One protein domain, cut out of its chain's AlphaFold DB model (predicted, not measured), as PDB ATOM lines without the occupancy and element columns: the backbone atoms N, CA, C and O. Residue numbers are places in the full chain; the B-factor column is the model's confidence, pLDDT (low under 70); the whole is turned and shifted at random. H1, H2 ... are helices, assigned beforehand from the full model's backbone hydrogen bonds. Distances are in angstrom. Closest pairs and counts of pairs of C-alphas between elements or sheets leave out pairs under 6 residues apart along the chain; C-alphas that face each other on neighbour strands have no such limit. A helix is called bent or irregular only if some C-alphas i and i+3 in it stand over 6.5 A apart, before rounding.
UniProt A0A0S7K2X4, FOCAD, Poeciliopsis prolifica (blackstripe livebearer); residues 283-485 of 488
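What this domain is: This is residues 283 to 485 of the 488 residues of the protein "FOCAD" of Poeciliopsis prolifica (blackstripe livebearer) (UniProt A0A0S7K2X4). The long helix H6 lies side by side with H4, H8 crosses its first part, and H7b runs beside H8 to complete the core. H7a folds back along H6's far part, the hairpin H2-H3 packs through H3 on H4 and H6, H9 runs beside H8, and residues 283 to 288 of H1 stick out. The 203 printed residues include nine named helices, H1 to H9 in order, and no named strand: all helix, compact, radius of gyration of the C-alphas 18.6 A, spans 55 by 48 by 29 A.

How they stand to each other: H6, residues 367 to 397, touches H4, residues 333 to 353, with residues 378 to 392 alone; the closest C-alphas, Val 337 and Gly 385, are 4.3 A apart, at a shallow tilt of 31 degrees, opposite ways. With residues 367 to 379 alone H6 touches H8, residues 431 to 452, closest C-alphas Arg 372 and Gly 443, 3.8 A, at a steep tilt of 61 degrees. H7, residues 401 to 424, by its hydrogen bonds one helix, is bent: C-alphas 409 and 412 are 7.3 A apart. Its arm H7b, residues 412 to 424, forms a hairpin with H8. H9, residues 463 to 485, only just touches H8, with 3 pairs of C-alphas within 8 A. H4, H7b, H8 and H9 form a bundle, helices side by side. H5, residues 358 to 364, is irregular, with C-alphas 359 and 362 8.6 A apart; 1 of 3 O i to N i+4 pairs and 3 of 4 O i to N i+3 pairs are within hydrogen-bond range.

Where its parts are: H6 is 43.8 A long from C-alpha 367 at (22.984, -45.647, -25.661); H9, 32.8 A, ends at C-alpha 485 (38.377, -49.638, -39.425).

The domain as a whole: The printed part has no cut; the H3 to H4 link is long; residues 283 to 287 and 456 to 485 are under pLDDT 70.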
ATOM      1  N   ASP A 283       1.282 -32.329 -10.779       52.66
ATOM      2  CA  ASP A 283       2.425 -32.048  -9.890       52.66
ATOM      3  C   ASP A 283       3.625 -32.997 -10.107       52.66
ATOM      4  O   ASP A 283       4.783 -32.582  -9.994       52.66
ATOM      5  N   GLN A 284       3.382 -34.235 -10.560       52.66
ATOM      6  CA  GLN A 284       4.446 -35.138 -11.026       52.66
ATOM      7  C   GLN A 284       5.143 -34.613 -12.294       52.66
ATOM      8  O   GLN A 284       6.370 -34.641 -12.391       52.66
ATOM      9  N   GLY A 285       4.390 -34.062 -13.248       60.38
ATOM     10  CA  GLY A 285       4.935 -33.489 -14.479       60.38
ATOM     11  C   GLY A 285       5.783 -32.231 -14.258       60.38
ATOM     12  O   GLY A 285       6.717 -31.996 -15.026       60.38
ATOM     13  N   LYS A 286       5.521 -31.453 -13.195       66.25
ATOM     14  CA  LYS A 286       6.389 -30.334 -12.775       66.25
ATOM     15  C   LYS A 286       7.731 -30.836 -12.236       66.25
ATOM     16  O   LYS A 286       8.774 -30.296 -12.595       66.25
ATOM     17  N   THR A 287       7.709 -31.898 -11.431       68.69
ATOM     18  CA  THR A 287       8.921 -32.510 -10.861       68.69
ATOM     19  C   THR A 287       9.805 -33.119 -11.953       68.69
ATOM     20  O   THR A 287      11.005 -32.855 -12.003       68.69
ATOM     21  N   VAL A 288       9.209 -33.858 -12.897       73.38
ATOM     22  CA  VAL A 288       9.932 -34.461 -14.031       73.38
ATOM     23  C   VAL A 288      10.508 -33.396 -14.975       73.38
ATOM     24  O   VAL A 288      11.617 -33.560 -15.481       73.38
ATOM     25  N   ALA A 289       9.819 -32.265 -15.167       70.81
ATOM     26  CA  ALA A 289      10.309 -31.160 -15.997       70.81
ATOM     27  C   ALA A 289      11.592 -30.497 -15.458       70.81
ATOM     28  O   ALA A 289      12.335 -29.891 -16.227       70.81
ATOM     29  N   GLY A 290      11.872 -30.612 -14.153       79.88
ATOM     30  CA  GLY A 290      13.094 -30.083 -13.541       79.88
ATOM     31  C   GLY A 290      14.337 -30.952 -13.762       79.88
ATOM     32  O   GLY A 290      15.455 -30.454 -13.612       79.88
ATOM     33  N   ILE A 291      14.167 -32.228 -14.137       85.12
ATOM     34  CA  ILE A 291      15.264 -33.204 -14.246       85.12
ATOM     35  C   ILE A 291      16.338 -32.759 -15.253       85.12
ATOM     36  O   ILE A 291      17.508 -32.756 -14.868       85.12
ATOM     37  N   PRO A 292      16.012 -32.317 -16.487       86.31
ATOM     38  CA  PRO A 292      17.019 -31.834 -17.435       86.31
ATOM     39  C   PRO A 292      17.901 -30.713 -16.879       86.31
ATOM     40  O   PRO A 292      19.126 -30.778 -16.972       86.31
ATOM     41  N   ALA A 293      17.285 -29.704 -16.253       85.75
ATOM     42  CA  ALA A 293      17.996 -28.556 -15.697       85.75
ATOM     43  C   ALA A 293      18.857 -28.950 -14.488       85.75
ATOM     44  O   ALA A 293      19.987 -28.478 -14.348       85.75
ATOM     45  N   PHE A 294      18.344 -29.837 -13.632       88.81
ATOM     46  CA  PHE A 294      19.102 -30.400 -12.519       88.81
ATOM     47  C   PHE A 294      20.320 -31.189 -13.014       88.81
ATOM     48  O   PHE A 294      21.428 -30.959 -12.529       88.81
ATOM     49  N   MET A 295      20.136 -32.069 -14.001       90.25
ATOM     50  CA  MET A 295      21.208 -32.887 -14.570       90.25
ATOM     51  C   MET A 295      22.284 -32.031 -15.232       90.25
ATOM     52  O   MET A 295      23.463 -32.220 -14.943       90.25
ATOM     53  N   LEU A 296      21.890 -31.040 -16.038       89.94
ATOM     54  CA  LEU A 296      22.818 -30.102 -16.670       89.94
ATOM     55  C   LEU A 296      23.630 -29.324 -15.624       89.94
ATOM     56  O   LEU A 296      24.857 -29.324 -15.664       89.94
ATOM     57  N   LYS A 297      22.959 -28.728 -14.631       91.19
ATOM     58  CA  LYS A 297      23.620 -27.968 -13.558       91.19
ATOM     59  C   LYS A 297      24.557 -28.843 -12.727       91.19
ATOM     60  O   LYS A 297      25.606 -28.376 -12.285       91.19
ATOM     61  N   THR A 298      24.167 -30.091 -12.479       91.75
ATOM     62  CA  THR A 298      24.985 -31.052 -11.733       91.75
ATOM     63  C   THR A 298      26.218 -31.430 -12.540       91.75
ATOM     64  O   THR A 298      27.313 -31.405 -11.992       91.75
ATOM     65  N   TYR A 299      26.060 -31.700 -13.834       91.38
ATOM     66  CA  TYR A 299      27.153 -32.002 -14.753       91.38
ATOM     67  C   TYR A 299      28.166 -30.849 -14.861       91.38
ATOM     68  O   TYR A 299      29.353 -31.065 -14.639       91.38
ATOM     69  N   GLU A 300      27.709 -29.615 -15.092       89.50
ATOM     70  CA  GLU A 300      28.583 -28.437 -15.243       89.50
ATOM     71  C   GLU A 300      29.367 -28.092 -13.967       89.50
ATOM     72  O   GLU A 300      30.507 -27.629 -14.031       89.50
ATOM     73  N   LYS A 301      28.762 -28.294 -12.791       91.06
ATOM     74  CA  LYS A 301      29.390 -27.965 -11.501       91.06
ATOM     75  C   LYS A 301      30.240 -29.096 -10.931       91.06
ATOM     76  O   LYS A 301      30.963 -28.869  -9.957       91.06
ATOM     77  N   ASN A 302      30.144 -30.306 -11.480       90.19
ATOM     78  CA  ASN A 302      30.851 -31.457 -10.946       90.19
ATOM     79  C   ASN A 302      32.350 -31.387 -11.282       90.19
ATOM     80  O   ASN A 302      32.743 -31.286 -12.441       90.19
ATOM     81  N   LYS A 303      33.193 -31.467 -10.247       87.31
ATOM     82  CA  LYS A 303      34.662 -31.495 -10.375       87.31
ATOM     83  C   LYS A 303      35.266 -32.887 -10.148       87.31
ATOM     84  O   LYS A 303      36.482 -33.028 -10.178       87.31
ATOM     85  N   GLN A 304      34.445 -33.899  -9.869       87.31
ATOM     86  CA  GLN A 304      34.891 -35.253  -9.554       87.31
ATOM     87  C   GLN A 304      34.972 -36.092 -10.841       87.31
ATOM     88  O   GLN A 304      33.934 -36.474 -11.387       87.31
ATOM     89  N   PRO A 305      36.178 -36.444 -11.324       81.88
ATOM     90  CA  PRO A 305      36.334 -37.125 -12.610       81.88
ATOM     91  C   PRO A 305      35.623 -38.486 -12.667       81.88
ATOM     92  O   PRO A 305      35.135 -38.864 -13.725       81.88
ATOM     93  N   GLY A 306      35.481 -39.190 -11.537       84.69
ATOM     94  CA  GLY A 306      34.791 -40.485 -11.483       84.69
ATOM     95  C   GLY A 306      33.273 -40.422 -11.701       84.69
ATOM     96  O   GLY A 306      32.692 -41.386 -12.189       84.69
ATOM     97  N   LEU A 307      32.618 -39.298 -11.384       86.50
ATOM     98  CA  LEU A 307      31.168 -39.135 -11.576       86.50
ATOM     99  C   LEU A 307      30.812 -38.558 -12.948       86.50
ATOM    100  O   LEU A 307      29.670 -38.685 -13.398       86.50
ATOM    101  N   LYS A 308      31.781 -37.929 -13.616       89.25
ATOM    102  CA  LYS A 308      31.568 -37.208 -14.870       89.25
ATOM    103  C   LYS A 308      30.967 -38.085 -15.980       89.25
ATOM    104  O   LYS A 308      29.974 -37.653 -16.562       89.25
ATOM    105  N   PRO A 309      31.434 -39.331 -16.212       89.06
ATOM    106  CA  PRO A 309      30.852 -40.184 -17.248       89.06
ATOM    107  C   PRO A 309      29.404 -40.602 -16.980       89.06
ATOM    108  O   PRO A 309      28.587 -40.656 -17.899       89.06
ATOM    109  N   GLY A 310      29.055 -40.858 -15.714       88.00
ATOM    110  CA  GLY A 310      27.682 -41.184 -15.324       88.00
ATOM    111  C   GLY A 310      26.737 -39.993 -15.507       88.00
ATOM    112  O   GLY A 310      25.634 -40.142 -16.034       88.00
ATOM    113  N   LEU A 311      27.197 -38.790 -15.145       90.88
ATOM    114  CA  LEU A 311      26.452 -37.552 -15.373       90.88
ATOM    115  C   LEU A 311      26.311 -37.237 -16.868       90.88
ATOM    116  O   LEU A 311      25.235 -36.815 -17.283       90.88
ATOM    117  N   ALA A 312      27.342 -37.500 -17.677       92.25
ATOM    118  CA  ALA A 312      27.289 -37.369 -19.131       92.25
ATOM    119  C   ALA A 312      26.252 -38.323 -19.748       92.25
ATOM    120  O   ALA A 312      25.432 -37.895 -20.556       92.25
ATOM    121  N   ALA A 313      26.212 -39.591 -19.327       90.31
ATOM    122  CA  ALA A 313      25.208 -40.549 -19.796       90.31
ATOM    123  C   ALA A 313      23.775 -40.131 -19.410       90.31
ATOM    124  O   ALA A 313      22.854 -40.211 -20.226       90.31
ATOM    125  N   GLY A 314      23.581 -39.626 -18.188       89.81
ATOM    126  CA  GLY A 314      22.293 -39.074 -17.766       89.81
ATOM    127  C   GLY A 314      21.902 -37.826 -18.564       89.81
ATOM    128  O   GLY A 314      20.762 -37.708 -19.015       89.81
ATOM    129  N   LEU A 315      22.858 -36.928 -18.818       92.50
ATOM    130  CA  LEU A 315      22.646 -35.752 -19.656       92.50
ATOM    131  C   LEU A 315      22.320 -36.150 -21.100       92.50
ATOM    132  O   LEU A 315      21.413 -35.574 -21.682       92.50
ATOM    133  N   LEU A 316      22.959 -37.170 -21.673       94.06
ATOM    134  CA  LEU A 316      22.631 -37.673 -23.011       94.06
ATOM    135  C   LEU A 316      21.140 -38.045 -23.128       94.06
ATOM    136  O   LEU A 316      20.479 -37.686 -24.105       94.06
ATOM    137  N   LEU A 317      20.583 -38.690 -22.100       89.81
ATOM    138  CA  LEU A 317      19.172 -39.081 -22.064       89.81
ATOM    139  C   LEU A 317      18.233 -37.871 -21.995       89.81
ATOM    140  O   LEU A 317      17.269 -37.799 -22.764       89.81
ATOM    141  N   CYS A 318      18.519 -36.907 -21.117       88.56
ATOM    142  CA  CYS A 318      17.576 -35.845 -20.765       88.56
ATOM    143  C   CYS A 318      17.983 -34.429 -21.195       88.56
ATOM    144  O   CYS A 318      17.299 -33.488 -20.812       88.56
ATOM    145  N   CYS A 319      19.081 -34.235 -21.934       88.81
ATOM    146  CA  CYS A 319      19.589 -32.900 -22.267       88.81
ATOM    147  C   CYS A 319      18.525 -32.094 -23.004       88.81
ATOM    148  O   CYS A 319      18.147 -32.431 -24.130       88.81
ATOM    149  N   GLU A 320      18.075 -31.022 -22.363       85.50
ATOM    150  CA  GLU A 320      17.088 -30.113 -22.908       85.50
ATOM    151  C   GLU A 320      17.413 -28.683 -22.482       85.50
ATOM    152  O   GLU A 320      17.413 -28.342 -21.300       85.50
ATOM    153  N   PHE A 321      17.677 -27.835 -23.473       86.38
ATOM    154  CA  PHE A 321      17.789 -26.394 -23.275       86.38
ATOM    155  C   PHE A 321      16.434 -25.735 -23.571       86.38
ATOM    156  O   PHE A 321      15.923 -25.914 -24.691       86.38
ATOM    157  N   PRO A 322      15.851 -24.974 -22.625       82.50
ATOM    158  CA  PRO A 322      14.533 -24.375 -22.794       82.50
ATOM    159  C   PRO A 322      14.533 -23.315 -23.901       82.50
ATOM    160  O   PRO A 322      15.502 -22.574 -24.083       82.50
ATOM    161  N   VAL A 323      13.425 -23.231 -24.640       84.38
ATOM    162  CA  VAL A 323      13.199 -22.143 -25.599       84.38
ATOM    163  C   VAL A 323      12.714 -20.926 -24.827       84.38
ATOM    164  O   VAL A 323      11.659 -20.961 -24.201       84.38
ATOM    165  N   GLN A 324      13.491 -19.849 -24.867       82.88
ATOM    166  CA  GLN A 324      13.109 -18.593 -24.234       82.88
ATOM    167  C   GLN A 324      12.229 -17.778 -25.183       82.88
ATOM    168  O   GLN A 324      12.573 -17.570 -26.352       82.88
ATOM    169  N   THR A 325      11.090 -17.332 -24.667       83.00
ATOM    170  CA  THR A 325      10.079 -16.570 -25.404       83.00
ATOM    171  C   THR A 325       9.951 -15.161 -24.840       83.00
ATOM    172  O   THR A 325      10.224 -14.921 -23.665       83.00
ATOM    173  N   ASP A 326       9.513 -14.224 -25.672       80.25
ATOM    174  CA  ASP A 326       9.156 -12.878 -25.238       80.25
ATOM    175  C   ASP A 326       7.808 -12.849 -24.485       80.25
ATOM    176  O   ASP A 326       7.147 -13.874 -24.292       80.25
ATOM    177  N   ARG A 327       7.372 -11.651 -24.067       80.38
ATOM    178  CA  ARG A 327       6.080 -11.445 -23.383       80.38
ATOM    179  C   ARG A 327       4.866 -11.841 -24.238       80.38
ATOM    180  O   ARG A 327       3.804 -12.093 -23.682       80.38
ATOM    181  N   SER A 328       5.016 -11.899 -25.564       76.88
ATOM    182  CA  SER A 328       3.975 -12.331 -26.506       76.88
ATOM    183  C   SER A 328       3.971 -13.850 -26.738       76.88
ATOM    184  O   SER A 328       3.070 -14.385 -27.385       76.88
ATOM    185  N   GLY A 329       4.951 -14.568 -26.180       74.81
ATOM    186  CA  GLY A 329       5.134 -16.002 -26.370       74.81
ATOM    187  C   GLY A 329       5.869 -16.368 -27.662       74.81
ATOM    188  O   GLY A 329       5.928 -17.551 -27.997       74.81
ATOM    189  N   LYS A 330       6.445 -15.398 -28.386       81.38
ATOM    190  CA  LYS A 330       7.268 -15.663 -29.571       81.38
ATOM    191  C   LYS A 330       8.698 -16.026 -29.143       81.38
ATOM    192  O   LYS A 330       9.246 -15.361 -28.261       81.38
ATOM    193  N   PRO A 331       9.332 -17.058 -29.733       84.69
ATOM    194  CA  PRO A 331      10.736 -17.367 -29.470       84.69
ATOM    195  C   PRO A 331      11.648 -16.171 -29.759       84.69
ATOM    196  O   PRO A 331      11.472 -15.475 -30.756       84.69
ATOM    197  N   ILE A 332      12.638 -15.946 -28.897       87.25
ATOM    198  CA  ILE A 332      13.599 -14.852 -29.070       87.25
ATOM    199  C   ILE A 332      14.732 -15.321 -29.995       87.25
ATOM    200  O   ILE A 332      15.552 -16.153 -29.597       87.25
ATOM    201  N   ASP A 333      14.817 -14.748 -31.201       88.75
ATOM    202  CA  ASP A 333      15.735 -15.165 -32.280       88.75
ATOM    203  C   ASP A 333      17.197 -15.342 -31.811       88.75
ATOM    204  O   ASP A 333      17.816 -16.385 -32.026       88.75
ATOM    205  N   ARG A 334      17.749 -14.365 -31.074       91.00
ATOM    206  CA  ARG A 334      19.132 -14.426 -30.550       91.00
ATOM    207  C   ARG A 334      19.365 -15.596 -29.590       91.00
ATOM    208  O   ARG A 334      20.464 -16.146 -29.532       91.00
ATOM    209  N   LEU A 335      18.349 -15.971 -28.816       91.81
ATOM    210  CA  LEU A 335      18.448 -17.054 -27.840       91.81
ATOM    211  C   LEU A 335      18.321 -18.424 -28.507       91.81
ATOM    212  O   LEU A 335      18.931 -19.376 -28.024       91.81
ATOM    213  N   LEU A 336      17.640 -18.522 -29.653       91.19
ATOM    214  CA  LEU A 336      17.656 -19.725 -30.491       91.19
ATOM    215  C   LEU A 336      19.059 -20.012 -31.053       91.19
ATOM    216  O   LEU A 336      19.501 -21.160 -31.030       91.19
ATOM    217  N   VAL A 337      19.792 -18.977 -31.480       92.69
ATOM    218  CA  VAL A 337      21.193 -19.103 -31.942       92.69
ATOM    219  C   VAL A 337      22.149 -19.452 -30.794       92.69
ATOM    220  O   VAL A 337      23.126 -20.177 -30.964       92.69
ATOM    221  N   THR A 338      21.901 -18.957 -29.583       93.81
ATOM    222  CA  THR A 338      22.701 -19.370 -28.417       93.81
ATOM    223  C   THR A 338      22.402 -20.817 -28.029       93.81
ATOM    224  O   THR A 338      23.330 -21.584 -27.790       93.81
ATOM    225  N   ARG A 339      21.129 -21.225 -28.069       93.44
ATOM    226  CA  ARG A 339      20.698 -22.603 -27.815       93.44
ATOM    227  C   ARG A 339      21.332 -23.602 -28.783       93.44
ATOM    228  O   ARG A 339      21.743 -24.674 -28.345       93.44
ATOM    229  N   SER A 340      21.434 -23.272 -30.074       93.44
ATOM    230  CA  SER A 340      22.100 -24.148 -31.048       93.44
ATOM    231  C   SER A 340      23.575 -24.377 -30.693       93.44
ATOM    232  O   SER A 340      24.020 -25.524 -30.661       93.44
ATOM    233  N   ARG A 341      24.303 -23.316 -30.316       94.69
ATOM    234  CA  ARG A 341      25.701 -23.408 -29.860       94.69
ATOM    235  C   ARG A 341      25.852 -24.250 -28.590       94.69
ATOM    236  O   ARG A 341      26.766 -25.068 -28.523       94.69
ATOM    237  N   SER A 342      24.939 -24.120 -27.624       94.44
ATOM    238  CA  SER A 342      24.944 -24.949 -26.409       94.44
ATOM    239  C   SER A 342      24.808 -26.442 -26.724       94.44
ATOM    240  O   SER A 342      25.530 -27.255 -26.148       94.44
ATOM    241  N   TYR A 343      23.950 -26.820 -27.681       96.31
ATOM    242  CA  TYR A 343      23.852 -28.214 -28.126       96.31
ATOM    243  C   TYR A 343      25.124 -28.705 -28.829       96.31
ATOM    244  O   TYR A 343      25.518 -29.842 -28.591       96.31
ATOM    245  N   GLN A 344      25.799 -27.882 -29.642       95.31
ATOM    246  CA  GLN A 344      27.074 -28.266 -30.279       95.31
ATOM    247  C   GLN A 344      28.194 -28.485 -29.251       95.31
ATOM    248  O   GLN A 344      28.932 -29.469 -29.326       95.31
ATOM    249  N   GLN A 345      28.297 -27.601 -28.257       94.38
ATOM    250  CA  GLN A 345      29.260 -27.738 -27.161       94.38
ATOM    251  C   GLN A 345      28.972 -28.988 -26.325       94.38
ATOM    252  O   GLN A 345      29.876 -29.773 -26.047       94.38
ATOM    253  N   THR A 346      27.698 -29.214 -25.995       95.06
ATOM    254  CA  THR A 346      27.272 -30.402 -25.247       95.06
ATOM    255  C   THR A 346      27.527 -31.675 -26.046       95.06
ATOM    256  O   THR A 346      28.026 -32.640 -25.486       95.06
ATOM    257  N   LEU A 347      27.260 -31.681 -27.355       96.38
ATOM    258  CA  LEU A 347      27.572 -32.812 -28.230       96.38
ATOM    259  C   LEU A 347      29.061 -33.160 -28.169       96.38
ATOM    260  O   LEU A 347      29.411 -34.319 -27.967       96.38
ATOM    261  N   THR A 348      29.921 -32.146 -28.293       95.00
ATOM    262  CA  THR A 348      31.375 -32.324 -28.201       95.00
ATOM    263  C   THR A 348      31.748 -32.962 -26.864       95.00
ATOM    264  O   THR A 348      32.452 -33.965 -26.843       95.00
ATOM    265  N   ALA A 349      31.225 -32.445 -25.751       93.88
ATOM    266  CA  ALA A 349      31.519 -32.980 -24.425       93.88
ATOM    267  C   ALA A 349      31.009 -34.423 -24.242       93.88
ATOM    268  O   ALA A 349      31.748 -35.290 -23.779       93.88
ATOM    269  N   LEU A 350      29.778 -34.719 -24.669       95.12
ATOM    270  CA  LEU A 350      29.178 -36.050 -24.540       95.12
ATOM    271  C   LEU A 350      29.925 -37.113 -25.350       95.12
ATOM    272  O   LEU A 350      30.084 -38.230 -24.869       95.12
ATOM    273  N   ILE A 351      30.423 -36.771 -26.542       94.81
ATOM    274  CA  ILE A 351      31.229 -37.692 -27.358       94.81
ATOM    275  C   ILE A 351      32.489 -38.150 -26.599       94.81
ATOM    276  O   ILE A 351      32.874 -39.315 -26.702       94.81
ATOM    277  N   HIS A 352      33.090 -37.258 -25.808       92.38
ATOM    278  CA  HIS A 352      34.326 -37.528 -25.073       92.38
ATOM    279  C   HIS A 352      34.101 -38.153 -23.694       92.38
ATOM    280  O   HIS A 352      34.965 -38.873 -23.199       92.38
ATOM    281  N   GLU A 353      32.966 -37.869 -23.059       92.00
ATOM    282  CA  GLU A 353      32.757 -38.189 -21.646       92.00
ATOM    283  C   GLU A 353      31.776 -39.335 -21.402       92.00
ATOM    284  O   GLU A 353      31.825 -39.951 -20.337       92.00
ATOM    285  N   VAL A 354      30.900 -39.662 -22.359       91.88
ATOM    286  CA  VAL A 354      30.033 -40.842 -22.243       91.88
ATOM    287  C   VAL A 354      30.900 -42.091 -22.352       91.88
ATOM    288  O   VAL A 354      31.548 -42.339 -23.362       91.88
ATOM    289  N   ASN A 355      30.917 -42.899 -21.301       87.31
ATOM    290  CA  ASN A 355      31.729 -44.103 -21.277       87.31
ATOM    291  C   ASN A 355      30.983 -45.283 -21.917       87.31
ATOM    292  O   ASN A 355      29.813 -45.521 -21.614       87.31
ATOM    293  N   ILE A 356      31.677 -46.044 -22.763       85.50
ATOM    294  CA  ILE A 356      31.187 -47.291 -23.355       85.50
ATOM    295  C   ILE A 356      32.085 -48.417 -22.843       85.50
ATOM    296  O   ILE A 356      33.193 -48.613 -23.338       85.50
ATOM    297  N   GLN A 357      31.612 -49.159 -21.842       78.94
ATOM    298  CA  GLN A 357      32.319 -50.321 -21.299       78.94
ATOM    299  C   GLN A 357      31.605 -51.615 -21.682       78.94
ATOM    300  O   GLN A 357      30.421 -51.786 -21.401       78.94
ATOM    301  N   LEU A 358      32.350 -52.557 -22.267       70.88
ATOM    302  CA  LEU A 358      31.841 -53.882 -22.651       70.88
ATOM    303  C   LEU A 358      31.344 -54.690 -21.439       70.88
ATOM    304  O   LEU A 358      30.371 -55.432 -21.545       70.88
ATOM    305  N   SER A 359      31.968 -54.504 -20.271       77.88
ATOM    306  CA  SER A 359      31.560 -55.136 -19.010       77.88
ATOM    307  C   SER A 359      30.203 -54.641 -18.495       77.88
ATOM    308  O   SER A 359      29.523 -55.363 -17.770       77.88
ATOM    309  N   GLU A 360      29.775 -53.440 -18.892       77.31
ATOM    310  CA  GLU A 360      28.494 -52.836 -18.511       77.31
ATOM    311  C   GLU A 360      27.510 -52.807 -19.695       77.31
ATOM    312  O   GLU A 360      26.802 -51.824 -19.922       77.31
ATOM    313  N   TRP A 361      27.442 -53.903 -20.459       78.06
ATOM    314  CA  TRP A 361      26.614 -54.016 -21.668       78.06
ATOM    315  C   TRP A 361      25.142 -53.614 -21.458       78.06
ATOM    316  O   TRP A 361      24.520 -53.033 -22.347       78.06
ATOM    317  N   HIS A 362      24.589 -53.855 -20.267       76.31
ATOM    318  CA  HIS A 362      23.218 -53.479 -19.914       76.31
ATOM    319  C   HIS A 362      23.000 -51.954 -19.933       76.31
ATOM    320  O   HIS A 362      21.926 -51.495 -20.314       76.31
ATOM    321  N   ARG A 363      24.022 -51.156 -19.585       71.69
ATOM    322  CA  ARG A 363      23.986 -49.687 -19.710       71.69
ATOM    323  C   ARG A 363      24.188 -49.251 -21.157       71.69
ATOM    324  O   ARG A 363      23.543 -48.308 -21.609       71.69
ATOM    325  N   ALA A 364      25.029 -49.979 -21.894       78.38
ATOM    326  CA  ALA A 364      25.269 -49.729 -23.312       78.38
ATOM    327  C   ALA A 364      24.017 -49.960 -24.182       78.38
ATOM    328  O   ALA A 364      23.858 -49.290 -25.200       78.38
ATOM    329  N   LEU A 365      23.090 -50.829 -23.756       82.56
ATOM    330  CA  LEU A 365      21.839 -51.128 -24.467       82.56
ATOM    331  C   LEU A 365      20.972 -49.880 -24.727       82.56
ATOM    332  O   LEU A 365      20.287 -49.793 -25.746       82.56
ATOM    333  N   LEU A 366      21.007 -48.901 -23.817       84.25
ATOM    334  CA  LEU A 366      20.211 -47.674 -23.921       84.25
ATOM    335  C   LEU A 366      20.893 -46.586 -24.757       84.25
ATOM    336  O   LEU A 366      20.218 -45.664 -25.222       84.25
ATOM    337  N   LEU A 367      22.207 -46.686 -24.984       89.50
ATOM    338  CA  LEU A 367      22.984 -45.647 -25.661       89.50
ATOM    339  C   LEU A 367      22.512 -45.361 -27.093       89.50
ATOM    340  O   LEU A 367      22.406 -44.180 -27.418       89.50
ATOM    341  N   PRO A 368      22.158 -46.346 -27.947       90.38
ATOM    342  CA  PRO A 368      21.640 -46.049 -29.283       90.38
ATOM    343  C   PRO A 368      20.382 -45.169 -29.256       90.38
ATOM    344  O   PRO A 368      20.273 -44.210 -30.023       90.38
ATOM    345  N   GLN A 369      19.444 -45.451 -28.344       88.12
ATOM    346  CA  GLN A 369      18.220 -44.654 -28.206       88.12
ATOM    347  C   GLN A 369      18.504 -43.288 -27.577       88.12
ATOM    348  O   GLN A 369      17.939 -42.285 -28.017       88.12
ATOM    349  N   ALA A 370      19.414 -43.227 -26.602       92.06
ATOM    350  CA  ALA A 370      19.846 -41.982 -25.979       92.06
ATOM    351  C   ALA A 370      20.498 -41.037 -27.004       92.06
ATOM    352  O   ALA A 370      20.083 -39.886 -27.135       92.06
ATOM    353  N   TRP A 371      21.442 -41.548 -27.804       95.50
ATOM    354  CA  TRP A 371      22.097 -40.808 -28.884       95.50
ATOM    355  C   TRP A 371      21.111 -40.354 -29.958       95.50
ATOM    356  O   TRP A 371      21.146 -39.194 -30.364       95.50
ATOM    357  N   ARG A 372      20.173 -41.215 -30.373       92.88
ATOM    358  CA  ARG A 372      19.104 -40.827 -31.308       92.88
ATOM    359  C   ARG A 372      18.229 -39.703 -30.745       92.88
ATOM    360  O   ARG A 372      17.931 -38.747 -31.459       92.88
ATOM    361  N   GLY A 373      17.824 -39.806 -29.479       90.19
ATOM    362  CA  GLY A 373      17.012 -38.796 -28.800       90.19
ATOM    363  C   GLY A 373      17.729 -37.451 -28.689       90.19
ATOM    364  O   GLY A 373      17.165 -36.418 -29.058       90.19
ATOM    365  N   PHE A 374      18.990 -37.465 -28.248       96.12
ATOM    366  CA  PHE A 374      19.836 -36.276 -28.186       96.12
ATOM    367  C   PHE A 374      20.019 -35.637 -29.567       96.12
ATOM    368  O   PHE A 374      19.779 -34.439 -29.719       96.12
ATOM    369  N   MET A 375      20.359 -36.429 -30.590       96.81
ATOM    370  CA  MET A 375      20.540 -35.924 -31.954       96.81
ATOM    371  C   MET A 375      19.265 -35.323 -32.535       96.81
ATOM    372  O   MET A 375      19.335 -34.308 -33.223       96.81
ATOM    373  N   GLY A 376      18.095 -35.873 -32.204       92.69
ATOM    374  CA  GLY A 376      16.809 -35.289 -32.586       92.69
ATOM    375  C   GLY A 376      16.614 -33.881 -32.023       92.69
ATOM    376  O   GLY A 376      16.212 -32.964 -32.747       92.69
ATOM    377  N   ARG A 377      16.944 -33.685 -30.740       93.75
ATOM    378  CA  ARG A 377      16.858 -32.380 -30.065       93.75
ATOM    379  C   ARG A 377      17.909 -31.398 -30.583       93.75
ATOM    380  O   ARG A 377      17.555 -30.260 -30.894       93.75
ATOM    381  N   ALA A 378      19.155 -31.844 -30.740       96.19
ATOM    382  CA  ALA A 378      20.252 -31.034 -31.265       96.19
ATOM    383  C   ALA A 378      19.973 -30.569 -32.704       96.19
ATOM    384  O   ALA A 378      20.022 -29.372 -32.978       96.19
ATOM    385  N   PHE A 379      19.582 -31.480 -33.602       95.81
ATOM    386  CA  PHE A 379      19.220 -31.152 -34.986       95.81
ATOM    387  C   PHE A 379      18.085 -30.127 -35.052       95.81
ATOM    388  O   PHE A 379      18.201 -29.114 -35.742       95.81
ATOM    389  N   SER A 380      17.021 -30.337 -34.272       93.38
ATOM    390  CA  SER A 380      15.891 -29.403 -34.214       93.38
ATOM    391  C   SER A 380      16.315 -28.018 -33.718       93.38
ATOM    392  O   SER A 380      15.892 -27.004 -34.272       93.38
ATOM    393  N   ALA A 381      17.174 -27.957 -32.697       93.69
ATOM    394  CA  ALA A 381      17.679 -26.701 -32.156       93.69
ATOM    395  C   ALA A 381      18.593 -25.959 -33.143       93.69
ATOM    396  O   ALA A 381      18.471 -24.742 -33.270       93.69
ATOM    397  N   LEU A 382      19.468 -26.666 -33.868       95.69
ATOM    398  CA  LEU A 382      20.318 -26.059 -34.897       95.69
ATOM    399  C   LEU A 382      19.502 -25.569 -36.092       95.69
ATOM    400  O   LEU A 382      19.756 -24.470 -36.576       95.69
ATOM    401  N   LEU A 383      18.499 -26.332 -36.530       93.44
ATOM    402  CA  LEU A 383      17.589 -25.916 -37.596       93.44
ATOM    403  C   LEU A 383      16.824 -24.639 -37.213       93.44
ATOM    404  O   LEU A 383      16.784 -23.683 -37.989       93.44
ATOM    405  N   GLN A 384      16.251 -24.599 -36.007       92.06
ATOM    406  CA  GLN A 384      15.572 -23.410 -35.482       92.06
ATOM    407  C   GLN A 384      16.532 -22.221 -35.348       92.06
ATOM    408  O   GLN A 384      16.199 -21.118 -35.776       92.06
ATOM    409  N   GLY A 385      17.729 -22.448 -34.802       93.62
ATOM    410  CA  GLY A 385      18.762 -21.423 -34.663       93.62
ATOM    411  C   GLY A 385      19.199 -20.851 -36.010       93.62
ATOM    412  O   GLY A 385      19.291 -19.637 -36.146       93.62
ATOM    413  N   ARG A 386      19.391 -21.696 -37.031       94.81
ATOM    414  CA  ARG A 386      19.774 -21.243 -38.373       94.81
ATOM    415  C   ARG A 386      18.680 -20.419 -39.038       94.81
ATOM    416  O   ARG A 386      18.982 -19.388 -39.625       94.81
ATOM    417  N   ARG A 387      17.415 -20.830 -38.925       92.88
ATOM    418  CA  ARG A 387      16.286 -20.045 -39.453       92.88
ATOM    419  C   ARG A 387      16.183 -18.677 -38.776       92.88
ATOM    420  O   ARG A 387      16.034 -17.679 -39.470       92.88
ATOM    421  N   ALA A 388      16.345 -18.629 -37.454       91.94
ATOM    422  CA  ALA A 388      16.357 -17.379 -36.700       91.94
ATOM    423  C   ALA A 388      17.533 -16.464 -37.092       91.94
ATOM    424  O   ALA A 388      17.359 -15.256 -37.226       91.94
ATOM    425  N   ASP A 389      18.723 -17.032 -37.306       92.94
ATOM    426  CA  ASP A 389      19.906 -16.305 -37.781       92.94
ATOM    427  C   ASP A 389      19.676 -15.680 -39.168       92.94
ATOM    428  O   ASP A 389      19.889 -14.483 -39.346       92.94
ATOM    429  N   LEU A 390      19.136 -16.454 -40.116       91.69
ATOM    430  CA  LEU A 390      18.780 -15.970 -41.454       91.69
ATOM    431  C   LEU A 390      17.729 -14.847 -41.405       91.69
ATOM    432  O   LEU A 390      17.877 -13.827 -42.078       91.69
ATOM    433  N   GLU A 391      16.698 -14.980 -40.568       89.62
ATOM    434  CA  GLU A 391      15.694 -13.923 -40.378       89.62
ATOM    435  C   GLU A 391      16.298 -12.641 -39.794       89.62
ATOM    436  O   GLU A 391      15.935 -11.537 -40.208       89.62
ATOM    437  N   MET A 392      17.215 -12.759 -38.830       90.31
ATOM    438  CA  MET A 392      17.911 -11.605 -38.258       90.31
ATOM    439  C   MET A 392      18.819 -10.921 -39.287       90.31
ATOM    440  O   MET A 392      18.812  -9.692 -39.363       90.31
ATOM    441  N   GLN A 393      19.554 -11.690 -40.096       86.50
ATOM    442  CA  GLN A 393      20.407 -11.169 -41.170       86.50
ATOM    443  C   GLN A 393      19.577 -10.452 -42.240       86.50
ATOM    444  O   GLN A 393      19.901  -9.331 -42.631       86.50
ATOM    445  N   HIS A 394      18.442 -11.029 -42.635       86.19
ATOM    446  CA  HIS A 394      17.531 -10.406 -43.591       86.19
ATOM    447  C   HIS A 394      16.947  -9.080 -43.076       86.19
ATOM    448  O   HIS A 394      16.877  -8.103 -43.823       86.19
ATOM    449  N   LYS A 395      16.574  -9.003 -41.788       84.38
ATOM    450  CA  LYS A 395      16.113  -7.751 -41.155       84.38
ATOM    451  C   LYS A 395      17.186  -6.655 -41.176       84.38
ATOM    452  O   LYS A 395      16.833  -5.482 -41.237       84.38
ATOM    453  N   GLN A 396      18.468  -7.022 -41.119       79.94
ATOM    454  CA  GLN A 396      19.586  -6.073 -41.156       79.94
ATOM    455  C   GLN A 396      19.954  -5.639 -42.580       79.94
ATOM    456  O   GLN A 396      20.272  -4.472 -42.787       79.94
ATOM    457  N   VAL A 397      19.901  -6.556 -43.551       76.56
ATOM    458  CA  VAL A 397      20.445  -6.337 -44.906       76.56
ATOM    459  C   VAL A 397      19.362  -6.020 -45.956       76.56
ATOM    460  O   VAL A 397      19.710  -5.633 -47.062       76.56
ATOM    461  N   LYS A 398      18.057  -6.089 -45.628       73.38
ATOM    462  CA  LYS A 398      16.937  -5.955 -46.595       73.38
ATOM    463  C   LYS A 398      17.207  -6.771 -47.873       73.38
ATOM    464  O   LYS A 398      17.377  -6.218 -48.957       73.38
ATOM    465  N   GLY A 399      17.290  -8.090 -47.704       74.44
ATOM    466  CA  GLY A 399      17.487  -9.036 -48.804       74.44
ATOM    467  C   GLY A 399      16.219  -9.293 -49.626       74.44
ATOM    468  O   GLY A 399      15.146  -8.768 -49.330       74.44
ATOM    469  N   ASP A 400      16.360 -10.118 -50.663       80.75
ATOM    470  CA  ASP A 400      15.240 -10.636 -51.451       80.75
ATOM    471  C   ASP A 400      14.444 -11.686 -50.637       80.75
ATOM    472  O   ASP A 400      15.029 -12.676 -50.173       80.75
ATOM    473  N   PRO A 401      13.115 -11.524 -50.472       81.81
ATOM    474  CA  PRO A 401      12.267 -12.500 -49.793       81.81
ATOM    475  C   PRO A 401      12.324 -13.914 -50.387       81.81
ATOM    476  O   PRO A 401      12.214 -14.887 -49.638       81.81
ATOM    477  N   GLN A 402      12.505 -14.051 -51.707       83.06
ATOM    478  CA  GLN A 402      12.572 -15.368 -52.357       83.06
ATOM    479  C   GLN A 402      13.864 -16.105 -51.991       83.06
ATOM    480  O   GLN A 402      13.841 -17.303 -51.690       83.06
ATOM    481  N   GLN A 403      14.981 -15.376 -51.927       85.00
ATOM    482  CA  GLN A 403      16.255 -15.917 -51.466       85.00
ATOM    483  C   GLN A 403      16.179 -16.367 -50.001       85.00
ATOM    484  O   GLN A 403      16.616 -17.474 -49.681       85.00
ATOM    485  N   LEU A 404      15.560 -15.571 -49.118       84.62
ATOM    486  CA  LEU A 404      15.366 -15.961 -47.718       84.62
ATOM    487  C   LEU A 404      14.554 -17.257 -47.604       84.62
ATOM    488  O   LEU A 404      14.912 -18.142 -46.829       84.62
ATOM    489  N   GLN A 405      13.474 -17.390 -48.377       83.19
ATOM    490  CA  GLN A 405      12.638 -18.589 -48.365       83.19
ATOM    491  C   GLN A 405      13.423 -19.834 -48.805       83.19
ATOM    492  O   GLN A 405      13.317 -20.887 -48.171       83.19
ATOM    493  N   TYR A 406      14.253 -19.712 -49.844       83.94
ATOM    494  CA  TYR A 406      15.128 -20.792 -50.299       83.94
ATOM    495  C   TYR A 406      16.183 -21.172 -49.246       83.94
ATOM    496  O   TYR A 406      16.379 -22.352 -48.947       83.94
ATOM    497  N   GLU A 407      16.824 -20.189 -48.612       86.62
ATOM    498  CA  GLU A 407      17.810 -20.427 -47.552       86.62
ATOM    499  C   GLU A 407      17.172 -21.059 -46.303       86.62
ATOM    500  O   GLU A 407      17.750 -21.962 -45.691       86.62
ATOM    501  N   GLN A 408      15.946 -20.659 -45.950       86.25
ATOM    502  CA  GLN A 408      15.164 -21.283 -44.880       86.25
ATOM    503  C   GLN A 408      14.750 -22.722 -45.211       86.25
ATOM    504  O   GLN A 408      14.722 -23.573 -44.307       86.25
ATOM    505  N   HIS A 409      14.442 -22.999 -46.483       84.69
ATOM    506  CA  HIS A 409      14.174 -24.347 -46.978       84.69
ATOM    507  C   HIS A 409      15.425 -25.226 -46.877       84.69
ATOM    508  O   HIS A 409      15.340 -26.345 -46.385       84.69
ATOM    509  N   CYS A 410      16.601 -24.699 -47.226       87.81
ATOM    510  CA  CYS A 410      17.872 -25.427 -47.172       87.81
ATOM    511  C   CYS A 410      18.522 -25.473 -45.774       87.81
ATOM    512  O   CYS A 410      19.523 -26.163 -45.580       87.81
ATOM    513  N   ALA A 411      17.974 -24.776 -44.773       90.19
ATOM    514  CA  ALA A 411      18.576 -24.647 -43.440       90.19
ATOM    515  C   ALA A 411      18.841 -25.991 -42.727       90.19
ATOM    516  O   ALA A 411      19.729 -26.080 -41.876       90.19
ATOM    517  N   TRP A 412      18.103 -27.049 -43.069       90.69
ATOM    518  CA  TRP A 412      18.296 -28.381 -42.488       90.69
ATOM    519  C   TRP A 412      19.571 -29.074 -42.986       90.69
ATOM    520  O   TRP A 412      20.193 -29.808 -42.216       90.69
ATOM    521  N   LEU A 413      20.008 -28.795 -44.221       90.44
ATOM    522  CA  LEU A 413      21.287 -29.274 -44.758       90.44
ATOM    523  C   LEU A 413      22.448 -28.673 -43.967       90.44
ATOM    524  O   LEU A 413      23.363 -29.385 -43.565       90.44
ATOM    525  N   TRP A 414      22.355 -27.376 -43.660       94.12
ATOM    526  CA  TRP A 414      23.328 -26.699 -42.807       94.12
ATOM    527  C   TRP A 414      23.366 -27.317 -41.405       94.12
ATOM    528  O   TRP A 414      24.441 -27.625 -40.901       94.12
ATOM    529  N   ALA A 415      22.206 -27.567 -40.786       94.25
ATOM    530  CA  ALA A 415      22.143 -28.189 -39.461       94.25
ATOM    531  C   ALA A 415      22.759 -29.602 -39.446       94.25
ATOM    532  O   ALA A 415      23.491 -29.940 -38.515       94.25
ATOM    533  N   ARG A 416      22.509 -30.408 -40.488       94.31
ATOM    534  CA  ARG A 416      23.166 -31.711 -40.685       94.31
ATOM    535  C   ARG A 416      24.680 -31.556 -40.744       94.31
ATOM    536  O   ARG A 416      25.384 -32.276 -40.037       94.31
ATOM    537  N   ASP A 417      25.166 -30.675 -41.613       93.56
ATOM    538  CA  ASP A 417      26.599 -30.536 -41.876       93.56
ATOM    539  C   ASP A 417      27.330 -30.072 -40.615       93.56
ATOM    540  O   ASP A 417      28.313 -30.688 -40.222       93.56
ATOM    541  N   GLN A 418      26.761 -29.113 -39.882       95.25
ATOM    542  CA  GLN A 418      27.311 -28.643 -38.610       95.25
ATOM    543  C   GLN A 418      27.425 -29.738 -37.543       95.25
ATOM    544  O   GLN A 418      28.432 -29.807 -36.843       95.25
ATOM    545  N   LEU A 419      26.413 -30.601 -37.389       96.19
ATOM    546  CA  LEU A 419      26.503 -31.720 -36.439       96.19
ATOM    547  C   LEU A 419      27.496 -32.780 -36.914       96.19
ATOM    548  O   LEU A 419      28.234 -33.334 -36.104       96.19
ATOM    549  N   THR A 420      27.532 -33.042 -38.219       94.69
ATOM    550  CA  THR A 420      28.466 -34.005 -38.812       94.69
ATOM    551  C   THR A 420      29.908 -33.551 -38.619       94.69
ATOM    552  O   THR A 420      30.753 -34.367 -38.261       94.69
ATOM    553  N   ASP A 421      30.184 -32.259 -38.798       93.06
ATOM    554  CA  ASP A 421      31.511 -31.679 -38.609       93.06
ATOM    555  C   ASP A 421      31.968 -31.791 -37.148       93.06
ATOM    556  O   ASP A 421      33.091 -32.228 -36.907       93.06
ATOM    557  N   VAL A 422      31.084 -31.513 -36.177       93.44
ATOM    558  CA  VAL A 422      31.379 -31.707 -34.741       93.44
ATOM    559  C   VAL A 422      31.708 -33.166 -34.419       93.44
ATOM    560  O   VAL A 422      32.613 -33.438 -33.634       93.44
ATOM    561  N   ILE A 423      30.999 -34.130 -35.013       93.62
ATOM    562  CA  ILE A 423      31.300 -35.546 -34.768       93.62
ATOM    563  C   ILE A 423      32.628 -35.926 -35.425       93.62
ATOM    564  O   ILE A 423      33.462 -36.581 -34.808       93.62
ATOM    565  N   LYS A 424      32.857 -35.474 -36.662       90.00
ATOM    566  CA  LYS A 424      34.057 -35.777 -37.447       90.00
ATOM    567  C   LYS A 424      35.345 -35.318 -36.765       90.00
ATOM    568  O   LYS A 424      36.370 -35.972 -36.926       90.00
ATOM    569  N   THR A 425      35.322 -34.223 -36.003       88.94
ATOM    570  CA  THR A 425      36.519 -33.775 -35.274       88.94
ATOM    571  C   THR A 425      36.972 -34.759 -34.196       88.94
ATOM    572  O   THR A 425      38.143 -34.728 -33.847       88.94
ATOM    573  N   ALA A 426      36.088 -35.643 -33.717       84.50
ATOM    574  CA  ALA A 426      36.368 -36.595 -32.640       84.50
ATOM    575  C   ALA A 426      36.672 -38.030 -33.130       84.50
ATOM    576  O   ALA A 426      37.005 -38.917 -32.348       84.50
ATOM    577  N   THR A 427      36.564 -38.312 -34.435       77.75
ATOM    578  CA  THR A 427      36.642 -39.698 -34.949       77.75
ATOM    579  C   THR A 427      38.049 -40.289 -34.955       77.75
ATOM    580  O   THR A 427      38.201 -41.464 -35.267       77.75
ATOM    581  N   LYS A 428      39.078 -39.488 -34.660       79.56
ATOM    582  CA  LYS A 428      40.485 -39.923 -34.620       79.56
ATOM    583  C   LYS A 428      41.006 -40.164 -33.201       79.56
ATOM    584  O   LYS A 428      42.189 -40.439 -33.033       79.56
ATOM    585  N   ASP A 429      40.139 -40.044 -32.201       84.12
ATOM    586  CA  ASP A 429      40.512 -40.179 -30.797       84.12
ATOM    587  C   ASP A 429      40.376 -41.637 -30.322       84.12
ATOM    588  O   ASP A 429      40.440 -42.583 -31.111       84.12
ATOM    589  N   SER A 430      40.209 -41.838 -29.011       88.88
ATOM    590  CA  SER A 430      40.147 -43.167 -28.392       88.88
ATOM    591  C   SER A 430      38.996 -44.048 -28.925       88.88
ATOM    592  O   SER A 430      37.960 -43.521 -29.340       88.88
ATOM    593  N   PRO A 431      39.092 -45.389 -28.815       88.25
ATOM    594  CA  PRO A 431      38.035 -46.307 -29.262       88.25
ATOM    595  C   PRO A 431      36.653 -46.023 -28.653       88.25
ATOM    596  O   PRO A 431      35.628 -46.181 -29.314       88.25
ATOM    597  N   VAL A 432      36.606 -45.550 -27.403       88.06
ATOM    598  CA  VAL A 432      35.350 -45.159 -26.738       88.06
ATOM    599  C   VAL A 432      34.717 -43.951 -27.437       88.06
ATOM    600  O   VAL A 432      33.518 -43.946 -27.721       88.06
ATOM    601  N   VAL A 433      35.534 -42.953 -27.779       91.44
ATOM    602  CA  VAL A 433      35.111 -41.745 -28.504       91.44
ATOM    603  C   VAL A 433      34.649 -42.086 -29.923       91.44
ATOM    604  O   VAL A 433      33.640 -41.553 -30.395       91.44
ATOM    605  N   GLN A 434      35.322 -43.030 -30.583       90.12
ATOM    606  CA  GLN A 434      34.905 -43.555 -31.883       90.12
ATOM    607  C   GLN A 434      33.546 -44.265 -31.787       90.12
ATOM    608  O   GLN A 434      32.655 -44.002 -32.597       90.12
ATOM    609  N   GLY A 435      33.334 -45.088 -30.755       90.12
ATOM    610  CA  GLY A 435      32.047 -45.731 -30.487       90.12
ATOM    611  C   GLY A 435      30.911 -44.721 -30.298       90.12
ATOM    612  O   GLY A 435      29.866 -44.834 -30.944       90.12
ATOM    613  N   ASN A 436      31.129 -43.678 -29.490       93.44
ATOM    614  CA  ASN A 436      30.163 -42.585 -29.342       93.44
ATOM    615  C   ASN A 436      29.911 -41.858 -30.664       93.44
ATOM    616  O   ASN A 436      28.762 -41.579 -30.992       93.44
ATOM    617  N   SER A 437      30.960 -41.596 -31.447       94.31
ATOM    618  CA  SER A 437      30.855 -40.956 -32.762       94.31
ATOM    619  C   SER A 437      29.993 -41.766 -33.734       94.31
ATOM    620  O   SER A 437      29.162 -41.198 -34.444       94.31
ATOM    621  N   ILE A 438      30.116 -43.096 -33.733       92.19
ATOM    622  CA  ILE A 438      29.287 -43.987 -34.558       92.19
ATOM    623  C   ILE A 438      27.822 -43.942 -34.112       92.19
ATOM    624  O   ILE A 438      26.926 -43.825 -34.953       92.19
ATOM    625  N   LEU A 439      27.552 -44.001 -32.803       93.06
ATOM    626  CA  LEU A 439      26.187 -43.933 -32.267       93.06
ATOM    627  C   LEU A 439      25.538 -42.570 -32.543       93.06
ATOM    628  O   LEU A 439      24.384 -42.502 -32.966       93.06
ATOM    629  N   ALA A 440      26.304 -41.495 -32.369       95.62
ATOM    630  CA  ALA A 440      25.945 -40.125 -32.697       95.62
ATOM    631  C   ALA A 440      25.586 -39.972 -34.187       95.62
ATOM    632  O   ALA A 440      24.499 -39.487 -34.511       95.62
ATOM    633  N   LEU A 441      26.448 -40.434 -35.100       94.88
ATOM    634  CA  LEU A 441      26.196 -40.391 -36.547       94.88
ATOM    635  C   LEU A 441      24.983 -41.232 -36.945       94.88
ATOM    636  O   LEU A 441      24.163 -40.783 -37.745       94.88
ATOM    637  N   SER A 442      24.839 -42.421 -36.363       92.81
ATOM    638  CA  SER A 442      23.692 -43.304 -36.610       92.81
ATOM    639  C   SER A 442      22.382 -42.662 -36.146       92.81
ATOM    640  O   SER A 442      21.381 -42.676 -36.866       92.81
ATOM    641  N   GLY A 443      22.396 -42.032 -34.968       93.44
ATOM    642  CA  GLY A 443      21.278 -41.253 -34.445       93.44
ATOM    643  C   GLY A 443      20.914 -40.075 -35.351       93.44
ATOM    644  O   GLY A 443      19.739 -39.887 -35.668       93.44
ATOM    645  N   LEU A 444      21.914 -39.319 -35.813       95.62
ATOM    646  CA  LEU A 444      21.729 -38.193 -36.730       95.62
ATOM    647  C   LEU A 444      21.152 -38.644 -38.081       95.62
ATOM    648  O   LEU A 444      20.187 -38.048 -38.557       95.62
ATOM    649  N   ALA A 445      21.669 -39.729 -38.663       91.81
ATOM    650  CA  ALA A 445      21.158 -40.296 -39.910       91.81
ATOM    651  C   ALA A 445      19.676 -40.693 -39.793       91.81
ATOM    652  O   ALA A 445      18.870 -40.346 -40.655       91.81
ATOM    653  N   ALA A 446      19.288 -41.346 -38.691       89.31
ATOM    654  CA  ALA A 446      17.896 -41.717 -38.437       89.31
ATOM    655  C   ALA A 446      16.970 -40.496 -38.270       89.31
ATOM    656  O   ALA A 446      15.807 -40.534 -38.679       89.31
ATOM    657  N   VAL A 447      17.464 -39.416 -37.658       89.50
ATOM    658  CA  VAL A 447      16.724 -38.153 -37.501       89.50
ATOM    659  C   VAL A 447      16.528 -37.462 -38.850       89.50
ATOM    660  O   VAL A 447      15.419 -37.018 -39.140       89.50
ATOM    661  N   ILE A 448      17.568 -37.417 -39.684       88.75
ATOM    662  CA  ILE A 448      17.512 -36.797 -41.015       88.75
ATOM    663  C   ILE A 448      16.569 -37.567 -41.932       88.75
ATOM    664  O   ILE A 448      15.691 -36.949 -42.521       88.75
ATOM    665  N   ALA A 449      16.672 -38.898 -41.988       83.38
ATOM    666  CA  ALA A 449      15.770 -39.721 -42.794       83.38
ATOM    667  C   ALA A 449      14.299 -39.510 -42.390       83.38
ATOM    668  O   ALA A 449      13.417 -39.380 -43.236       83.38
ATOM    669  N   LYS A 450      14.028 -39.404 -41.078       83.31
ATOM    670  CA  LYS A 450      12.687 -39.067 -40.584       83.31
ATOM    671  C   LYS A 450      12.257 -37.663 -41.016       83.31
ATOM    672  O   LYS A 450      11.093 -37.478 -41.346       83.31
ATOM    673  N   TYR A 451      13.146 -36.674 -40.972       83.50
ATOM    674  CA  TYR A 451      12.826 -35.308 -41.387       83.50
ATOM    675  C   TYR A 451      12.540 -35.223 -42.894       83.50
ATOM    676  O   TYR A 451      11.534 -34.643 -43.286       83.50
ATOM    677  N   GLU A 452      13.375 -35.859 -43.717       81.12
ATOM    678  CA  GLU A 452      13.265 -35.885 -45.178       81.12
ATOM    679  C   GLU A 452      11.949 -36.511 -45.648       81.12
ATOM    680  O   GLU A 452      11.257 -35.925 -46.476       81.12
ATOM    681  N   ASN A 453      11.540 -37.631 -45.045       73.81
ATOM    682  CA  ASN A 453      10.260 -38.282 -45.348       73.81
ATOM    683  C   ASN A 453       9.031 -37.399 -45.060       73.81
ATOM    684  O   ASN A 453       7.942 -37.701 -45.538       73.81
ATOM    685  N   ASN A 454       9.186 -36.339 -44.260       75.56
ATOM    686  CA  ASN A 454       8.119 -35.390 -43.940       75.56
ATOM    687  C   ASN A 454       8.186 -34.099 -44.775       75.56
ATOM    688  O   ASN A 454       7.355 -33.211 -44.578       75.56
ATOM    689  N   LEU A 455       9.167 -33.953 -45.674       75.81
ATOM    690  CA  LEU A 455       9.217 -32.816 -46.591       75.81
ATOM    691  C   LEU A 455       8.179 -32.997 -47.712       75.81
ATOM    692  O   LEU A 455       8.027 -34.105 -48.229       75.81
ATOM    693  N   PRO A 456       7.487 -31.925 -48.137       65.31
ATOM    694  CA  PRO A 456       6.571 -31.998 -49.267       65.31
ATOM    695  C   PRO A 456       7.310 -32.454 -50.536       65.31
ATOM    696  O   PRO A 456       8.394 -31.960 -50.875       65.31
ATOM    697  N   THR A 457       6.738 -33.442 -51.226       48.56
ATOM    698  CA  THR A 457       7.214 -33.924 -52.525       48.56
ATOM    699  C   THR A 457       6.705 -32.992 -53.619       48.56
ATOM    700  O   THR A 457       5.683 -33.274 -54.241       48.56
ATOM    701  N   ASP A 458       7.400 -31.880 -53.852       41.81
ATOM    702  CA  ASP A 458       7.134 -31.055 -55.030       41.81
ATOM    703  C   ASP A 458       7.679 -31.737 -56.295       41.81
ATOM    704  O   ASP A 458       8.765 -32.324 -56.327       41.81
ATOM    705  N   SER A 459       6.863 -31.701 -57.342       39.09
ATOM    706  CA  SER A 459       6.992 -32.447 -58.588       39.09
ATOM    707  C   SER A 459       8.298 -32.196 -59.364       39.09
ATOM    708  O   SER A 459       8.620 -31.079 -59.763       39.09
ATOM    709  N   SER A 460       8.976 -33.301 -59.691       38.47
ATOM    710  CA  SER A 460       9.822 -33.564 -60.876       38.47
ATOM    711  C   SER A 460      11.118 -32.774 -61.148       38.47
ATOM    712  O   SER A 460      11.885 -33.233 -61.988       38.47
ATOM    713  N   GLY A 461      11.436 -31.678 -60.452       42.00
ATOM    714  CA  GLY A 461      12.694 -30.929 -60.681       42.00
ATOM    715  C   GLY A 461      13.798 -31.132 -59.631       42.00
ATOM    716  O   GLY A 461      14.980 -31.146 -59.960       42.00
ATOM    717  N   ASP A 462      13.416 -31.329 -58.366       43.09
ATOM    718  CA  ASP A 462      14.318 -31.229 -57.199       43.09
ATOM    719  C   ASP A 462      14.855 -32.595 -56.703       43.09
ATOM    720  O   ASP A 462      15.790 -32.688 -55.905       43.09
ATOM    721  N   MET A 463      14.308 -33.697 -57.232       41.06
ATOM    722  CA  MET A 463      14.721 -35.074 -56.910       41.06
ATOM    723  C   MET A 463      16.206 -35.340 -57.215       41.06
ATOM    724  O   MET A 463      16.858 -36.087 -56.486       41.06
ATOM    725  N   GLY A 464      16.759 -34.710 -58.259       36.03
ATOM    726  CA  GLY A 464      18.163 -34.882 -58.649       36.03
ATOM    727  C   GLY A 464      19.156 -34.297 -57.640       36.03
ATOM    728  O   GLY A 464      20.191 -34.907 -57.381       36.03
ATOM    729  N   VAL A 465      18.823 -33.161 -57.017       44.22
ATOM    730  CA  VAL A 465      19.677 -32.494 -56.017       44.22
ATOM    731  C   VAL A 465      19.605 -33.224 -54.674       44.22
ATOM    732  O   VAL A 465      20.642 -33.458 -54.047       44.22
ATOM    733  N   ARG A 466      18.406 -33.678 -54.276       45.59
ATOM    734  CA  ARG A 466      18.188 -34.471 -53.051       45.59
ATOM    735  C   ARG A 466      18.935 -35.809 -53.090       45.59
ATOM    736  O   ARG A 466      19.671 -36.131 -52.156       45.59
ATOM    737  N   LEU A 467      18.843 -36.548 -54.202       41.16
ATOM    738  CA  LEU A 467      19.536 -37.833 -54.371       41.16
ATOM    739  C   LEU A 467      21.065 -37.684 -54.407       41.16
ATOM    740  O   LEU A 467      21.758 -38.469 -53.760       41.16
ATOM    741  N   LEU A 468      21.605 -36.663 -55.090       43.75
ATOM    742  CA  LEU A 468      23.055 -36.417 -55.102       43.75
ATOM    743  C   LEU A 468      23.586 -36.071 -53.703       43.75
ATOM    744  O   LEU A 468      24.644 -36.552 -53.298       43.75
ATOM    745  N   GLN A 469      22.855 -35.255 -52.939       50.94
ATOM    746  CA  GLN A 469      23.289 -34.815 -51.613       50.94
ATOM    747  C   GLN A 469      23.162 -35.916 -50.548       50.94
ATOM    748  O   GLN A 469      24.028 -36.010 -49.674       50.94
ATOM    749  N   CYS A 470      22.157 -36.793 -50.647       46.62
ATOM    750  CA  CYS A 470      22.049 -37.995 -49.815       46.62
ATOM    751  C   CYS A 470      23.118 -39.040 -50.168       46.62
ATOM    752  O   CYS A 470      23.707 -39.639 -49.265       46.62
ATOM    753  N   PHE A 471      23.463 -39.196 -51.450       45.25
ATOM    754  CA  PHE A 471      24.584 -40.040 -51.868       45.25
ATOM    755  C   PHE A 471      25.923 -39.521 -51.319       45.25
ATOM    756  O   PHE A 471      26.727 -40.304 -50.810       45.25
ATOM    757  N   CYS A 472      26.130 -38.199 -51.320       51.59
ATOM    758  CA  CYS A 472      27.279 -37.538 -50.689       51.59
ATOM    759  C   CYS A 472      27.324 -37.744 -49.163       51.59
ATOM    760  O   CYS A 472      28.402 -37.907 -48.592       51.59
ATOM    761  N   PHE A 473      26.172 -37.769 -48.486       51.38
ATOM    762  CA  PHE A 473      26.105 -38.061 -47.051       51.38
ATOM    763  C   PHE A 473      26.444 -39.525 -46.755       51.38
ATOM    764  O   PHE A 473      27.286 -39.782 -45.901       51.38
ATOM    765  N   TYR A 474      25.875 -40.482 -47.493       50.28
ATOM    766  CA  TYR A 474      26.205 -41.903 -47.338       50.28
ATOM    767  C   TYR A 474      27.666 -42.209 -47.684       50.28
ATOM    768  O   TYR A 474      28.293 -43.020 -47.008       50.28
ATOM    769  N   THR A 475      28.249 -41.541 -48.684       53.12
ATOM    770  CA  THR A 475      29.686 -41.663 -48.982       53.12
ATOM    771  C   THR A 475      30.559 -41.022 -47.907       53.12
ATOM    772  O   THR A 475      31.559 -41.628 -47.534       53.12
ATOM    773  N   ARG A 476      30.175 -39.873 -47.327       51.72
ATOM    774  CA  ARG A 476      30.855 -39.305 -46.143       51.72
ATOM    775  C   ARG A 476      30.728 -40.209 -44.917       51.72
ATOM    776  O   ARG A 476      31.725 -40.431 -44.248       51.72
ATOM    777  N   LEU A 477      29.551 -40.778 -44.654       52.94
ATOM    778  CA  LEU A 477      29.318 -41.738 -43.573       52.94
ATOM    779  C   LEU A 477      30.202 -42.978 -43.757       52.94
ATOM    780  O   LEU A 477      30.901 -43.383 -42.832       52.94
ATOM    781  N   LYS A 478      30.233 -43.534 -44.974       51.94
ATOM    782  CA  LYS A 478      31.066 -44.687 -45.329       51.94
ATOM    783  C   LYS A 478      32.559 -44.365 -45.237       51.94
ATOM    784  O   LYS A 478      33.312 -45.211 -44.778       51.94
ATOM    785  N   ALA A 479      32.985 -43.156 -45.606       55.00
ATOM    786  CA  ALA A 479      34.368 -42.703 -45.446       55.00
ATOM    787  C   ALA A 479      34.757 -42.545 -43.967       55.00
ATOM    788  O   ALA A 479      35.825 -43.000 -43.573       55.00
ATOM    789  N   THR A 480      33.878 -41.972 -43.139       52.22
ATOM    790  CA  THR A 480      34.099 -41.847 -41.691       52.22
ATOM    791  C   THR A 480      34.186 -43.221 -41.021       52.22
ATOM    792  O   THR A 480      35.132 -43.471 -40.283       52.22
ATOM    793  N   ILE A 481      33.277 -44.147 -41.351       51.19
ATOM    794  CA  ILE A 481      33.296 -45.539 -40.856       51.19
ATOM    795  C   ILE A 481      34.515 -46.315 -41.392       51.19
ATOM    796  O   ILE A 481      35.102 -47.132 -40.689       51.19
ATOM    797  N   SER A 482      34.933 -46.067 -42.636       49.53
ATOM    798  CA  SER A 482      36.114 -46.714 -43.216       49.53
ATOM    799  C   SER A 482      37.418 -46.210 -42.599       49.53
ATOM    800  O   SER A 482      38.374 -46.975 -42.546       49.53
ATOM    801  N   SER A 483      37.471 -44.957 -42.134       47.97
ATOM    802  CA  SER A 483      38.650 -44.397 -41.457       47.97
ATOM    803  C   SER A 483      38.834 -44.884 -40.017       47.97
ATOM    804  O   SER A 483      39.928 -44.767 -39.484       47.97
ATOM    805  N   THR A 484      37.789 -45.441 -39.396       45.91
ATOM    806  CA  THR A 484      37.857 -46.052 -38.057       45.91
ATOM    807  C   THR A 484      38.201 -47.547 -38.094       45.91
ATOM    808  O   THR A 484      38.551 -48.111 -37.070       45.91
ATOM    809  N   ASN A 485      38.120 -48.198 -39.261       40.94
ATOM    810  CA  ASN A 485      38.377 -49.638 -39.425       40.94
ATOM    811  C   ASN A 485      39.833 -49.986 -39.784       40.94
ATOM    812  O   ASN A 485      40.126 -51.153 -40.025       40.94
TER     813      ASN A 485